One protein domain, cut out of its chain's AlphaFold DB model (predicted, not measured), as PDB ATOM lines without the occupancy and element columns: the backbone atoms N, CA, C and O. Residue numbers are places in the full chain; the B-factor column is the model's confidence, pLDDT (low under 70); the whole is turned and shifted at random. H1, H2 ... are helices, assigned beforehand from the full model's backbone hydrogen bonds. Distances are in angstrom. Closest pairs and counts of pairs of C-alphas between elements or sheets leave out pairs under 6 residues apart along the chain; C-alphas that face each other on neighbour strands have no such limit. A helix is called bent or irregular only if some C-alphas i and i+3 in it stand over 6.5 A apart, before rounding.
ATOM      1  N   LEU A 187     172.163 148.968 232.633       93.25
ATOM      2  CA  LEU A 187     172.979 147.750 232.547       93.25
ATOM      3  C   LEU A 187     174.166 147.914 231.590       93.25
ATOM      4  O   LEU A 187     175.288 147.530 231.913       93.25
ATOM      5  N   ALA A 188     173.961 148.555 230.438       93.88
ATOM      6  CA  ALA A 188     175.051 148.847 229.515       93.88
ATOM      7  C   ALA A 188     176.113 149.765 230.150       93.88
ATOM      8  O   ALA A 188     177.308 149.565 229.929       93.88
ATOM      9  N   HIS A 189     175.706 150.759 230.950       93.81
ATOM     10  CA  HIS A 189     176.639 151.593 231.713       93.81
ATOM     11  C   HIS A 189     177.391 150.793 232.780       93.81
ATOM     12  O   HIS A 189     178.607 150.950 232.879       93.81
ATOM     13  N   PHE A 190     176.709 149.896 233.496       95.50
ATOM     14  CA  PHE A 190     177.346 148.985 234.446       95.50
ATOM     15  C   PHE A 190     178.454 148.170 233.770       95.50
ATOM     16  O   PHE A 190     179.606 148.241 234.195       95.50
ATOM     17  N   CYS A 191     178.151 147.486 232.663       96.12
ATOM     18  CA  CYS A 191     179.137 146.678 231.941       96.12
ATOM     19  C   CYS A 191     180.319 147.518 231.433       96.12
ATOM     20  O   CYS A 191     181.469 147.098 231.551       96.12
ATOM     21  N   LYS A 192     180.064 148.727 230.912       96.06
ATOM     22  CA  LYS A 192     181.126 149.651 230.474       96.06
ATOM     23  C   LYS A 192     182.028 150.085 231.628       96.06
ATOM     24  O   LYS A 192     183.243 150.134 231.455       96.06
ATOM     25  N   ASN A 193     181.451 150.382 232.790       95.88
ATOM     26  CA  ASN A 193     182.210 150.770 233.974       95.88
ATOM     27  C   ASN A 193     183.018 149.592 234.528       95.88
ATOM     28  O   ASN A 193     184.194 149.766 234.829       95.88
ATOM     29  N   VAL A 194     182.444 148.386 234.571       96.62
ATOM     30  CA  VAL A 194     183.168 147.167 234.963       96.62
ATOM     31  C   VAL A 194     184.336 146.894 234.017       96.62
ATOM     32  O   VAL A 194     185.463 146.743 234.480       96.62
ATOM     33  N   ALA A 195     184.110 146.916 232.701       96.56
ATOM     34  CA  ALA A 195     185.170 146.720 231.714       96.56
ATOM     35  C   ALA A 195     186.272 147.786 231.831       96.56
ATOM     36  O   ALA A 195     187.460 147.466 231.792       96.56
ATOM     37  N   SER A 196     185.902 149.057 232.019       96.00
ATOM     38  CA  SER A 196     186.879 150.139 232.181       96.00
ATOM     39  C   SER A 196     187.678 150.013 233.476       96.00
ATOM     40  O   SER A 196     188.888 150.229 233.477       96.00
ATOM     41  N   GLY A 197     187.018 149.612 234.563       95.12
ATOM     42  CA  GLY A 197     187.662 149.334 235.837       95.12
ATOM     43  C   GLY A 197     188.651 148.180 235.721       95.12
ATOM     44  O   GLY A 197     189.835 148.388 235.953       95.12
ATOM     45  N   LEU A 198     188.191 146.996 235.295       95.81
ATOM     46  CA  LEU A 198     189.001 145.770 235.194       95.81
ATOM     47  C   LEU A 198     190.200 145.908 234.251       95.81
ATOM     48  O   LEU A 198     191.238 145.296 234.479       95.81
ATOM     49  N   THR A 199     190.084 146.735 233.213       95.94
ATOM     50  CA  THR A 199     191.197 147.035 232.299       95.94
ATOM     51  C   THR A 199     192.091 148.173 232.791       95.94
ATOM     52  O   THR A 199     192.956 148.637 232.047       95.94
ATOM     53  N   PHE A 200     191.885 148.663 234.018       94.88
ATOM     54  CA  PHE A 200     192.622 149.785 234.599       94.88
ATOM     55  C   PHE A 200     192.654 151.006 233.659       94.88
ATOM     56  O   PHE A 200     193.681 151.671 233.502       94.88
ATOM     57  N   GLY A 201     191.536 151.267 232.977       92.50
ATOM     58  CA  GLY A 201     191.374 152.357 232.019       92.50
ATOM     59  C   GLY A 201     191.987 152.130 230.633       92.50
ATOM     60  O   GLY A 201     191.988 153.061 229.832       92.50
ATOM     61  N   ALA A 202     192.494 150.931 230.306       92.69
ATOM     62  CA  ALA A 202     192.897 150.622 228.927       92.69
ATOM     63  C   ALA A 202     191.688 150.647 227.975       92.69
ATOM     64  O   ALA A 202     191.775 151.192 226.877       92.69
ATOM     65  N   TYR A 203     190.532 150.157 228.434       94.06
ATOM     66  CA  TYR A 203     189.245 150.548 227.872       94.06
ATOM     67  C   TYR A 203     188.705 151.760 228.639       94.06
ATOM     68  O   TYR A 203     188.508 151.707 229.854       94.06
ATOM     69  N   THR A 204     188.425 152.851 227.928       91.12
ATOM     70  CA  THR A 204     187.785 154.043 228.494       91.12
ATOM     71  C   THR A 204     186.517 154.359 227.694       91.12
ATOM     72  O   THR A 204     186.588 154.463 226.465       91.12
ATOM     73  N   PRO A 205     185.340 154.481 228.340       88.69
ATOM     74  CA  PRO A 205     184.110 154.855 227.657       88.69
ATOM     75  C   PRO A 205     184.267 156.182 226.910       88.69
ATOM     76  O   PRO A 205     184.931 157.109 227.371       88.69
ATOM     77  N   LYS A 206     183.626 156.291 225.741       88.94
ATOM     78  CA  LYS A 206     183.688 157.504 224.915       88.94
ATOM     79  C   LYS A 206     183.276 158.738 225.731       88.94
ATOM     80  O   LYS A 206     182.172 158.767 226.268       88.94
ATOM     81  N   GLY A 207     184.140 159.753 225.759       84.56
ATOM     82  CA  GLY A 207     183.919 161.009 226.488       84.56
ATOM     83  C   GLY A 207     184.536 161.056 227.892       84.56
ATOM     84  O   GLY A 207     184.485 162.100 228.538       84.56
ATOM     85  N   GLU A 208     185.141 159.968 228.360       87.88
ATOM     86  CA  GLU A 208     185.912 159.954 229.602       87.88
ATOM     87  C   GLU A 208     187.413 160.101 229.333       87.88
ATOM     88  O   GLU A 208     187.915 159.737 228.267       87.88
ATOM     89  N   VAL A 209     188.131 160.665 230.304       88.62
ATOM     90  CA  VAL A 209     189.586 160.826 230.239       88.62
ATOM     91  C   VAL A 209     190.238 159.538 230.727       88.62
ATOM     92  O   VAL A 209     189.924 159.063 231.817       88.62
ATOM     93  N   ALA A 210     191.147 158.978 229.929       90.88
ATOM     94  CA  ALA A 210     191.907 157.802 230.330       90.88
ATOM     95  C   ALA A 210     192.874 158.147 231.487       90.88
ATOM     96  O   ALA A 210     193.462 159.232 231.481       90.88
ATOM     97  N   PRO A 211     193.065 157.254 232.475       93.12
ATOM     98  CA  PRO A 211     194.001 157.478 233.576       93.12
ATOM     99  C   PRO A 211     195.465 157.396 233.111       93.12
ATOM    100  O   PRO A 211     195.814 156.542 232.290       93.12
ATOM    101  N   HIS A 212     196.341 158.227 233.682       92.00
ATOM    102  CA  HIS A 212     197.764 158.284 233.342       92.00
ATOM    103  C   HIS A 212     198.642 157.825 234.520       92.00
ATOM    104  O   HIS A 212     198.584 158.348 235.628       92.00
ATOM    105  N   GLY A 213     199.507 156.834 234.282       93.06
ATOM    106  CA  GLY A 213     200.403 156.276 235.306       93.06
ATOM    107  C   GLY A 213     199.744 155.262 236.256       93.06
ATOM    108  O   GLY A 213     198.528 155.085 236.282       93.06
ATOM    109  N   GLY A 214     200.561 154.538 237.030       92.62
ATOM    110  CA  GLY A 214     200.102 153.398 237.840       92.62
ATOM    111  C   GLY A 214     199.112 153.768 238.951       92.62
ATOM    112  O   GLY A 214     198.096 153.099 239.122       92.62
ATOM    113  N   ILE A 215     199.362 154.868 239.669       94.25
ATOM    114  CA  ILE A 215     198.514 155.303 240.793       94.25
ATOM    115  C   ILE A 215     197.122 155.724 240.306       94.25
ATOM    116  O   ILE A 215     196.113 155.323 240.892       94.25
ATOM    117  N   GLU A 216     197.041 156.496 239.218       93.38
ATOM    118  CA  GLU A 216     195.750 156.906 238.656       93.38
ATOM    119  C   GLU A 216     194.965 155.715 238.120       93.38
ATOM    120  O   GLU A 216     193.757 155.655 238.317       93.38
ATOM    121  N   ARG A 217     195.638 154.734 237.511       93.94
ATOM    122  CA  ARG A 217     195.017 153.492 237.035       93.94
ATOM    123  C   ARG A 217     194.392 152.677 238.165       93.94
ATOM    124  O   ARG A 217     193.258 152.223 238.028       93.94
ATOM    125  N   VAL A 218     195.084 152.535 239.297       94.38
ATOM    126  CA  VAL A 218     194.529 151.866 240.488       94.38
ATOM    127  C   VAL A 218     193.333 152.648 241.035       94.38
ATOM    128  O   VAL A 218     192.274 152.071 241.278       94.38
ATOM    129  N   ARG A 219     193.447 153.976 241.167       94.12
ATOM    130  CA  ARG A 219     192.323 154.827 241.597       94.12
ATOM    131  C   ARG A 219     191.133 154.735 240.636       94.12
ATOM    132  O   ARG A 219     189.990 154.717 241.090       94.12
ATOM    133  N   HIS A 220     191.398 154.662 239.334       93.31
ATOM    134  CA  HIS A 220     190.397 154.497 238.282       93.31
ATOM    135  C   HIS A 220     189.662 153.169 238.417       93.31
ATOM    136  O   HIS A 220     188.437 153.177 238.397       93.31
ATOM    137  N   PHE A 221     190.375 152.059 238.646       94.81
ATOM    138  CA  PHE A 221     189.765 150.757 238.937       94.81
ATOM    139  C   PHE A 221     188.757 150.862 240.091       94.81
ATOM    140  O   PHE A 221     187.578 150.561 239.908       94.81
ATOM    141  N   PHE A 222     189.176 151.370 241.256       94.19
ATOM    142  CA  PHE A 222     188.281 151.478 242.415       94.19
ATOM    143  C   PHE A 222     187.112 152.440 242.165       94.19
ATOM    144  O   PHE A 222     185.973 152.137 242.526       94.19
ATOM    145  N   GLY A 223     187.369 153.578 241.516       94.31
ATOM    146  CA  GLY A 223     186.328 154.529 241.133       94.31
ATOM    147  C   GLY A 223     185.289 153.892 240.210       94.31
ATOM    148  O   GLY A 223     184.092 153.972 240.469       94.31
ATOM    149  N   LYS A 224     185.734 153.180 239.177       94.50
ATOM    150  CA  LYS A 224     184.837 152.565 238.202       94.50
ATOM    151  C   LYS A 224     184.025 151.412 238.770       94.50
ATOM    152  O   LYS A 224     182.824 151.348 238.520       94.50
ATOM    153  N   ILE A 225     184.647 150.534 239.553       93.88
ATOM    154  CA  ILE A 225     183.959 149.377 240.130       93.88
ATOM    155  C   ILE A 225     183.001 149.809 241.246       93.88
ATOM    156  O   ILE A 225     181.803 149.546 241.172       93.88
ATOM    157  N   PHE A 226     183.490 150.502 242.273       91.25
ATOM    158  CA  PHE A 226     182.682 150.744 243.471       91.25
ATOM    159  C   PHE A 226     181.775 151.966 243.339       91.25
ATOM    160  O   PHE A 226     180.599 151.906 243.702       91.25
ATOM    161  N   LYS A 227     182.296 153.080 242.816       91.81
ATOM    162  CA  LYS A 227     181.527 154.326 242.728       91.81
ATOM    163  C   LYS A 227     180.601 154.325 241.515       91.81
ATOM    164  O   LYS A 227     179.416 154.607 241.669       91.81
ATOM    165  N   ASP A 228     181.112 154.006 240.332       91.31
ATOM    166  CA  ASP A 228     180.318 154.163 239.110       91.31
ATOM    167  C   ASP A 228     179.432 152.936 238.843       91.31
ATOM    168  O   ASP A 228     178.222 153.087 238.672       91.31
ATOM    169  N   ALA A 229     179.988 151.719 238.865       91.06
ATOM    170  CA  ALA A 229     179.228 150.501 238.586       91.06
ATOM    171  C   ALA A 229     178.309 150.106 239.755       91.06
ATOM    172  O   ALA A 229     177.091 150.059 239.584       91.06
ATOM    173  N   ILE A 230     178.854 149.864 240.954       90.56
ATOM    174  CA  ILE A 230     178.049 149.418 242.103       90.56
ATOM    175  C   ILE A 230     177.141 150.551 242.601       90.56
ATOM    176  O   ILE A 230     175.919 150.438 242.534       90.56
ATOM    177  N   LEU A 231     177.700 151.668 243.075       87.81
ATOM    178  CA  LEU A 231     176.880 152.734 243.654       87.81
ATOM    179  C   LEU A 231     176.060 153.486 242.590       87.81
ATOM    180  O   LEU A 231     174.891 153.799 242.814       87.81
TER     181      LEU A 231
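AT A GLANCE: This is residues 187 to 231 of the 355 residues of an uncharacterized protein of Candidatus Scalindua sp. AMX11 (UniProt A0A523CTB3). Two helices, H1 and the longer H2, lie side by side as a helical hairpin, and a wide loop of residues 199 to 212 joins the end of H1 to the beginning of H2. The printed part has 45 residues with two named helices, H1 then H2 along the chain, and no named strand; its class is all helix. It is compact, with a radius of gyration of the C-alphas of 9.3 A, and the C-alphas span 29 by 20 by 14 A.

IN THESE COORDINATES: Find C-alpha 187 at (172.979, 147.750, 232.547); there H1, residues 187 to 198, begins, and it runs 16.4 A to C-alpha 198 at (189.001, 145.770, 235.194). Go on past residues 199 to 212 to C-alpha 213 at (200.403, 156.276, 235.306), where H2, residues 213 to 231, begins; it runs 25.2 A to C-alpha 231 at (176.880, 152.734, 243.654). H2 is neither bent nor irregular, but only just: C-alphas 225 and 228 are 6.1 A apart.

HOW THE PARTS SIT: Look at Gly 197 and Phe 221, and you will find the closest C-alphas of H1 and H2, 4.0 A apart. The two helices touch, with 22 pairs of C-alphas within 8 A. They run opposite ways at a shallow tilt of 27 degrees, and their centres are 10.9 A apart. Along the backbone of H1, every O i to N i+4 pair is within hydrogen-bond range; in H2, 11 of 15 are.

THE WHOLE: The two C-alphas farthest apart are those of Leu 187 and Gly 213, at 28.9 A. The C-alphas of Leu 187 and Leu 231, the first and last printed, are 12.8 A apart. The link from H1 to H2, 14 residues, is long; its C-alphas lie 5 to 12 A from the mean of the C-alphas. The printed part has no cut. The mean pLDDT of the printed part is 93.0, and no printed residue is under 70.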